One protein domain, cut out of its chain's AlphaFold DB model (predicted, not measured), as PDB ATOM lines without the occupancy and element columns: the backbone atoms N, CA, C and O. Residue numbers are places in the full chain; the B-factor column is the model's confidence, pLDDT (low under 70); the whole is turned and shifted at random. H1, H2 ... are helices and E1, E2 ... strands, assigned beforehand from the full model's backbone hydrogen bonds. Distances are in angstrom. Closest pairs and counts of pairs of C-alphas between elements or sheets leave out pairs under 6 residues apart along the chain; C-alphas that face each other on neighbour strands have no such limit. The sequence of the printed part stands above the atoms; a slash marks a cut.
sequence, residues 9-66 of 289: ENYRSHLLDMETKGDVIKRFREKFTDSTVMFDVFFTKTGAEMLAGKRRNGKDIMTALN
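AT A GLANCE: This is residues 9 to 66 of the 289 residues of the protein "Hypothetical protein" of Rhodosorus marinus (UniProt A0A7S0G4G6). A long two-stranded hairpin, E1 and E2, has the helix H1 running along one of its faces, mostly beside E1; beyond the other end of the hairpin from its turn, the short helix H2 follows, and a loop there folds back to the one-turn helix H3. The turn of the hairpin sticks out at one end of the longest axis, residues 32 to 37 standing free, and the loop after H2 makes the other end. The printed part has 58 residues, with three named helices and two named strands in the order H1, E1, E2, H2, H3; the sheet E1 - E2 is antiparallel, and the class is mixed, helices and strands. The whole is only just compact, close to loose, with a radius of gyration of the C-alphas of 12.3 A, and elongated, spanning 40 by 21 by 16 A.

IN THESE COORDINATES: Start in the sheet: E1 covers residues 25 to 32, 19.5 A from first to last C-alpha, and E2 covers residues 37 to 43, 18.9 A. Find C-alpha 25 at (157.390, 214.992, 218.157), where E1 begins. H1, residues 9 to 21, is 18.5 A long and begins at C-alpha 9, (162.466, 230.875, 213.137). After E2 look for H2, residues 45 to 52, 10.4 A long, and then H3, residues 61 to 64, which ends at C-alpha 64, (148.345, 219.364, 214.160).

HOW THE PARTS SIT: Look first at E1 and E2, a hairpin of antiparallel neighbours at 163 degrees between directions. N 29 and O 40 are 2.8 A apart and N 40 and O 29 are 2.9 A apart, both within hydrogen-bond range. H1 and E1 have 7 pairs of C-alphas within 8 A, the closest being those of Glu 19 and Ile 25, 4.9 A apart. H1 and E2 are near each other, with 7 pairs of C-alphas within 10 A. At Ile 25 look also for H2: the closest C-alphas of E1 and H2 are those of Ile 25 and Gly 47, 6.7 A apart. H2 and H3 are close but not clearly touching, the closest C-alphas being those of Leu 51 and Ile 61, 5.7 A apart. H3 is apart from H1, E1 and E2, and H1 is apart from H2. Every O i to N i+4 pair is within hydrogen-bond range in H1 and H2; H3 is too short for such a pair.

THE WHOLE: The two C-alphas farthest apart are those of Asp 34 and Arg 56, 39.8 A. The printed part has no cut. The links H1 to E1, E1 to E2 and E2 to H2 are tight, and the link H2 to H3, with 8 residues, is short. The mean pLDDT of the printed part is 81.7; look for values under 70 at residue 34 and residues 53 to 59.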
ATOM      1  N   GLU A   9     162.078 230.899 211.720       87.88
ATOM      2  CA  GLU A   9     162.466 230.875 213.137       87.88
ATOM      3  C   GLU A   9     161.258 230.727 214.076       87.88
ATOM      4  O   GLU A   9     161.306 229.997 215.068       87.88
ATOM      5  N   ASN A  10     160.131 231.357 213.730       90.25
ATOM      6  CA  ASN A  10     158.894 231.226 214.499       90.25
ATOM      7  C   ASN A  10     158.379 229.782 214.446       90.25
ATOM      8  O   ASN A  10     157.933 229.240 215.457       90.25
ATOM      9  N   TYR A  11     158.452 229.148 213.273       92.44
ATOM     10  CA  TYR A  11     158.036 227.759 213.112       92.44
ATOM     11  C   TYR A  11     159.008 226.776 213.773       92.44
ATOM     12  O   TYR A  11     158.582 225.823 214.419       92.44
ATOM     13  N   ARG A  12     160.313 227.041 213.690       90.75
ATOM     14  CA  ARG A  12     161.350 226.295 214.410       90.75
ATOM     15  C   ARG A  12     161.102 226.302 215.918       90.75
ATOM     16  O   ARG A  12     161.075 225.243 216.539       90.75
ATOM     17  N   SER A  13     160.846 227.479 216.488       92.06
ATOM     18  CA  SER A  13     160.509 227.637 217.909       92.06
ATOM     19  C   SER A  13     159.258 226.836 218.287       92.06
ATOM     20  O   SER A  13     159.210 226.214 219.347       92.06
ATOM     21  N   HIS A  14     158.261 226.795 217.398       91.12
ATOM     22  CA  HIS A  14     157.062 225.982 217.587       91.12
ATOM     23  C   HIS A  14     157.364 224.474 217.605       91.12
ATOM     24  O   HIS A  14     156.876 223.771 218.488       91.12
ATOM     25  N   LEU A  15     158.192 223.972 216.679       91.62
ATOM     26  CA  LEU A  15     158.598 222.562 216.666       91.62
ATOM     27  C   LEU A  15     159.431 222.182 217.898       91.62
ATOM     28  O   LEU A  15     159.240 221.092 218.434       91.62
ATOM     29  N   LEU A  16     160.297 223.080 218.377       92.31
ATOM     30  CA  LEU A  16     161.094 222.867 219.587       92.31
ATOM     31  C   LEU A  16     160.224 222.747 220.846       92.31
ATOM     32  O   LEU A  16     160.470 221.879 221.683       92.31
ATOM     33  N   ASP A  17     159.176 223.564 220.970       92.38
ATOM     34  CA  ASP A  17     158.191 223.438 222.054       92.38
ATOM     35  C   ASP A  17     157.453 222.087 221.993       92.38
ATOM     36  O   ASP A  17     157.283 221.413 223.011       92.38
ATOM     37  N   MET A  18     157.074 221.634 220.792       88.94
ATOM     38  CA  MET A  18     156.433 220.326 220.603       88.94
ATOM     39  C   MET A  18     157.370 219.140 220.892       88.94
ATOM     40  O   MET A  18     156.904 218.126 221.410       88.94
ATOM     41  N   GLU A  19     158.664 219.255 220.577       91.25
ATOM     42  CA  GLU A  19     159.692 218.264 220.926       91.25
ATOM     43  C   GLU A  19     159.939 218.220 222.438       91.25
ATOM     44  O   GLU A  19     159.975 217.140 223.020       91.25
ATOM     45  N   THR A  20     160.033 219.385 223.087       91.50
ATOM     46  CA  THR A  20     160.251 219.493 224.540       91.50
ATOM     47  C   THR A  20     159.107 218.858 225.331       91.50
ATOM     48  O   THR A  20     159.339 218.220 226.355       91.50
ATOM     49  N   LYS A  21     157.868 218.988 224.841       88.81
ATOM     50  CA  LYS A  21     156.694 218.311 225.416       88.81
ATOM     51  C   LYS A  21     156.741 216.792 225.239       88.81
ATOM     52  O   LYS A  21     156.195 216.077 226.068       88.81
ATOM     53  N   GLY A  22     157.365 216.293 224.172       82.19
ATOM     54  CA  GLY A  22     157.597 214.862 223.945       82.19
ATOM     55  C   GLY A  22     156.361 214.021 223.592       82.19
ATOM     56  O   GLY A  22     156.501 212.826 223.340       82.19
ATOM     57  N   ASP A  23     155.165 214.612 223.529       81.88
ATOM     58  CA  ASP A  23     153.918 213.880 223.264       81.88
ATOM     59  C   ASP A  23     153.811 213.403 221.805       81.88
ATOM     60  O   ASP A  23     153.460 212.252 221.528       81.88
ATOM     61  N   VAL A  24     154.122 214.294 220.856       83.75
ATOM     62  CA  VAL A  24     153.866 214.091 219.415       83.75
ATOM     63  C   VAL A  24     155.162 214.010 218.608       83.75
ATOM     64  O   VAL A  24     155.304 213.138 217.747       83.75
ATOM     65  N   ILE A  25     156.116 214.903 218.877       89.94
ATOM     66  CA  ILE A  25     157.390 214.992 218.157       89.94
ATOM     67  C   ILE A  25     158.502 214.468 219.062       89.94
ATOM     68  O   ILE A  25     158.600 214.853 220.220       89.94
ATOM     69  N   LYS A  26     159.341 213.584 218.519       90.50
ATOM     70  CA  LYS A  26     160.525 213.049 219.199       90.50
ATOM     71  C   LYS A  26     161.762 213.907 218.958       90.50
ATOM     72  O   LYS A  26     162.589 214.023 219.848       90.50
ATOM     73  N   ARG A  27     161.929 214.371 217.716       90.50
ATOM     74  CA  ARG A  27     162.982 215.293 217.276       90.50
ATOM     75  C   ARG A  27     162.666 215.850 215.901       90.50
ATOM     76  O   ARG A  27     161.916 215.226 215.149       90.50
ATOM     77  N   PHE A  28     163.307 216.939 215.514       92.12
ATOM     78  CA  PHE A  28     163.288 217.412 214.132       92.12
ATOM     79  C   PHE A  28     164.695 217.784 213.651       92.12
ATOM     80  O   PHE A  28     165.623 217.933 214.442       92.12
ATOM     81  N   ARG A  29     164.883 217.856 212.332       89.38
ATOM     82  CA  ARG A  29     166.104 218.379 211.705       89.38
ATOM     83  C   ARG A  29     165.741 219.439 210.692       89.38
ATOM     84  O   ARG A  29     164.738 219.322 209.993       89.38
ATOM     85  N   GLU A  30     166.607 220.426 210.586       87.50
ATOM     86  CA  GLU A  30     166.406 221.589 209.739       87.50
ATOM     87  C   GLU A  30     167.314 221.491 208.525       87.50
ATOM     88  O   GLU A  30     168.504 221.189 208.633       87.50
ATOM     89  N   LYS A  31     166.730 221.722 207.358       83.38
ATOM     90  CA  LYS A  31     167.420 221.826 206.084       83.38
ATOM     91  C   LYS A  31     166.862 223.059 205.397       83.38
ATOM     92  O   LYS A  31     165.818 223.001 204.753       83.38
ATOM     93  N   PHE A  32     167.523 224.186 205.584       77.62
ATOM     94  CA  PHE A  32     167.162 225.417 204.899       77.62
ATOM     95  C   PHE A  32     168.232 225.772 203.873       77.62
ATOM     96  O   PHE A  32     169.413 225.473 204.042       77.62
ATOM     97  N   THR A  33     167.785 226.396 202.795       75.19
ATOM     98  CA  THR A  33     168.623 227.242 201.947       75.19
ATOM     99  C   THR A  33     168.158 228.687 202.131       75.19
ATOM    100  O   THR A  33     167.194 228.935 202.859       75.19
ATOM    101  N   ASP A  34     168.783 229.643 201.451       69.88
ATOM    102  CA  ASP A  34     168.348 231.046 201.501       69.88
ATOM    103  C   ASP A  34     166.919 231.254 200.955       69.88
ATOM    104  O   ASP A  34     166.288 232.272 201.236       69.88
ATOM    105  N   SER A  35     166.389 230.297 200.182       74.06
ATOM    106  CA  SER A  35     165.097 230.412 199.490       74.06
ATOM    107  C   SER A  35     164.122 229.262 199.747       74.06
ATOM    108  O   SER A  35     162.957 229.361 199.359       74.06
ATOM    109  N   THR A  36     164.555 228.180 200.395       80.88
ATOM    110  CA  THR A  36     163.716 227.000 200.647       80.88
ATOM    111  C   THR A  36     163.806 226.540 202.093       80.88
ATOM    112  O   THR A  36     164.855 226.613 202.735       80.88
ATOM    113  N   VAL A  37     162.682 226.039 202.606       85.25
ATOM    114  CA  VAL A  37     162.538 225.624 204.000       85.25
ATOM    115  C   VAL A  37     162.074 224.176 204.051       85.25
ATOM    116  O   VAL A  37     160.952 223.854 203.662       85.25
ATOM    117  N   MET A  38     162.912 223.298 204.601       87.50
ATOM    118  CA  MET A  38     162.584 221.890 204.795       87.50
ATOM    119  C   MET A  38     162.887 221.449 206.230       87.50
ATOM    120  O   MET A  38     163.973 221.670 206.762       87.50
ATOM    121  N   PHE A  39     161.914 220.781 206.850       89.25
ATOM    122  CA  PHE A  39     162.047 220.181 208.173       89.25
ATOM    123  C   PHE A  39     161.812 218.673 208.072       89.25
ATOM    124  O   PHE A  39     160.729 218.238 207.682       89.25
ATOM    125  N   ASP A  40     162.805 217.877 208.463       91.12
ATOM    126  CA  ASP A  40     162.612 216.445 208.692       91.12
ATOM    127  C   ASP A  40     162.069 216.267 210.120       91.12
ATOM    128  O   ASP A  40     162.823 216.394 211.087       91.12
ATOM    129  N   VAL A  41     160.780 215.967 210.278       90.12
ATOM    130  CA  VAL A  41     160.151 215.775 211.599       90.12
ATOM    131  C   VAL A  41     160.037 214.286 211.925       90.12
ATOM    132  O   VAL A  41     159.493 213.507 211.144       90.12
ATOM    133  N   PHE A  42     160.535 213.879 213.093       90.56
ATOM    134  CA  PHE A  42     160.459 212.508 213.594       90.56
ATOM    135  C   PHE A  42     159.425 212.429 214.717       90.56
ATOM    136  O   PHE A  42     159.598 213.035 215.775       90.56
ATOM    137  N   PHE A  43     158.368 211.651 214.507       89.50
ATOM    138  CA  PHE A  43     157.272 211.498 215.465       89.50
ATOM    139  C   PHE A  43     157.549 210.405 216.503       89.50
ATOM    140  O   PHE A  43     158.305 209.460 216.257       89.50
ATOM    141  N   THR A  44     156.912 210.518 217.667       88.50
ATOM    142  CA  THR A  44     156.787 209.399 218.613       88.50
ATOM    143  C   THR A  44     155.840 208.340 218.045       88.50
ATOM    144  O   THR A  44     155.053 208.617 217.142       88.50
ATOM    145  N   LYS A  45     155.892 207.103 218.559       85.06
ATOM    146  CA  LYS A  45     154.983 206.035 218.103       85.06
ATOM    147  C   LYS A  45     153.515 206.420 218.341       85.06
ATOM    148  O   LYS A  45     152.693 206.298 217.440       85.06
ATOM    149  N   THR A  46     153.233 206.976 219.518       81.12
ATOM    150  CA  THR A  46     151.927 207.515 219.915       81.12
ATOM    151  C   THR A  46     151.505 208.700 219.044       81.12
ATOM    152  O   THR A  46     150.387 208.717 218.538       81.12
ATOM    153  N   GLY A  47     152.405 209.658 218.790       79.94
ATOM    154  CA  GLY A  47     152.151 210.797 217.906       79.94
ATOM    155  C   GLY A  47     151.868 210.379 216.461       79.94
ATOM    156  O   GLY A  47     150.933 210.882 215.842       79.94
ATOM    157  N   ALA A  48     152.617 209.410 215.933       81.88
ATOM    158  CA  ALA A  48     152.396 208.864 214.597       81.88
ATOM    159  C   ALA A  48     151.039 208.155 214.486       81.88
ATOM    160  O   ALA A  48     150.322 208.375 213.515       81.88
ATOM    161  N   GLU A  49     150.648 207.355 215.482       78.94
ATOM    162  CA  GLU A  49     149.336 206.694 215.532       78.94
ATOM    163  C   GLU A  49     148.185 207.713 215.640       78.94
ATOM    164  O   GLU A  49     147.178 207.585 214.938       78.94
ATOM    165  N   MET A  50     148.361 208.774 216.438       73.88
ATOM    166  CA  MET A  50     147.409 209.887 216.537       73.88
ATOM    167  C   MET A  50     147.216 210.622 215.204       73.88
ATOM    168  O   MET A  50     146.089 210.971 214.855       73.88
ATOM    169  N   LEU A  51     148.300 210.854 214.459       74.38
ATOM    170  CA  LEU A  51     148.278 211.567 213.178       74.38
ATOM    171  C   LEU A  51     147.879 210.665 211.994       74.38
ATOM    172  O   LEU A  51     147.337 211.158 211.006       74.38
ATOM    173  N   ALA A  52     148.110 209.352 212.089       71.25
ATOM    174  CA  ALA A  52     147.724 208.356 211.086       71.25
ATOM    175  C   ALA A  52     146.255 207.908 211.204       71.25
ATOM    176  O   ALA A  52     145.701 207.328 210.263       71.25
ATOM    177  N   GLY A  53     145.613 208.167 212.350       61.12
ATOM    178  CA  GLY A  53     144.226 207.813 212.632       61.12
ATOM    179  C   GLY A  53     143.245 208.439 211.639       61.12
ATOM    180  O   GLY A  53     142.834 209.592 211.773       61.12
ATOM    181  N   LYS A  54     142.814 207.652 210.646       55.56
ATOM    182  CA  LYS A  54     141.780 208.027 209.673       55.56
ATOM    183  C   LYS A  54     140.517 208.525 210.387       55.56
ATOM    184  O   LYS A  54     139.758 207.736 210.939       55.56
ATOM    185  N   ARG A  55     140.269 209.837 210.291       54.22
ATOM    186  CA  ARG A  55     138.954 210.518 210.285       54.22
ATOM    187  C   ARG A  55     137.978 210.276 211.444       54.22
ATOM    188  O   ARG A  55     136.877 210.810 211.382       54.22
ATOM    189  N   ARG A  56     138.325 209.526 212.492       48.94
ATOM    190  CA  ARG A  56     137.325 209.127 213.495       48.94
ATOM    191  C   ARG A  56     137.156 210.095 214.669       48.94
ATOM    192  O   ARG A  56     136.168 209.947 215.360       48.94
ATOM    193  N   ASN A  57     138.060 211.074 214.841       55.69
ATOM    194  CA  ASN A  57     137.912 212.278 215.698       55.69
ATOM    195  C   ASN A  57     138.993 213.374 215.426       55.69
ATOM    196  O   ASN A  57     139.164 214.299 216.215       55.69
ATOM    197  N   GLY A  58     139.796 213.251 214.358       52.12
ATOM    198  CA  GLY A  58     141.191 213.723 214.350       52.12
ATOM    199  C   GLY A  58     141.482 215.007 213.565       52.12
ATOM    200  O   GLY A  58     141.093 215.148 212.405       52.12
ATOM    201  N   LYS A  59     142.243 215.916 214.190       60.38
ATOM    202  CA  LYS A  59     142.942 217.013 213.506       60.38
ATOM    203  C   LYS A  59     143.906 216.415 212.474       60.38
ATOM    204  O   LYS A  59     144.797 215.659 212.835       60.38
ATOM    205  N   ASP A  60     143.715 216.780 211.209       75.19
ATOM    206  CA  ASP A  60     144.647 216.517 210.104       75.19
ATOM    207  C   ASP A  60     146.093 216.899 210.484       75.19
ATOM    208  O   ASP A  60     146.286 217.864 211.230       75.19
ATOM    209  N   ILE A  61     147.101 216.197 209.953       81.31
ATOM    210  CA  ILE A  61     148.528 216.465 210.211       81.31
ATOM    211  C   ILE A  61     148.884 217.933 209.950       81.31
ATOM    212  O   ILE A  61     149.615 218.548 210.721       81.31
ATOM    213  N   MET A  62     148.262 218.533 208.933       83.06
ATOM    214  CA  MET A  62     148.423 219.949 208.607       83.06
ATOM    215  C   MET A  62     147.903 220.873 209.715       83.06
ATOM    216  O   MET A  62     148.464 221.932 209.959       83.06
ATOM    217  N   THR A  63     146.823 220.490 210.393       83.19
ATOM    218  CA  THR A  63     146.274 221.242 211.529       83.19
ATOM    219  C   THR A  63     147.078 220.980 212.800       83.19
ATOM    220  O   THR A  63     147.275 221.895 213.593       83.19
ATOM    221  N   ALA A  64     147.549 219.747 212.999       82.19
ATOM    222  CA  ALA A  64     148.345 219.364 214.160       82.19
ATOM    223  C   ALA A  64     149.722 220.046 214.183       82.19
ATOM    224  O   ALA A  64     150.181 220.433 215.251       82.19
ATOM    225  N   LEU A  65     150.333 220.244 213.010       87.19
ATOM    226  CA  LEU A  65     151.604 220.957 212.843       87.19
ATOM    227  C   LEU A  65     151.424 222.451 212.543       87.19
ATOM    228  O   LEU A  65     152.370 223.114 212.145       87.19
ATOM    229  N   ASN A  66     150.213 222.997 212.681       87.69
ATOM    230  CA  ASN A  66     149.927 224.416 212.449       87.69
ATOM    231  C   ASN A  66     150.322 224.941 211.045       87.69
ATOM    232  O   ASN A  66     150.636 226.114 210.852       87.69
TER     233      ASN A  66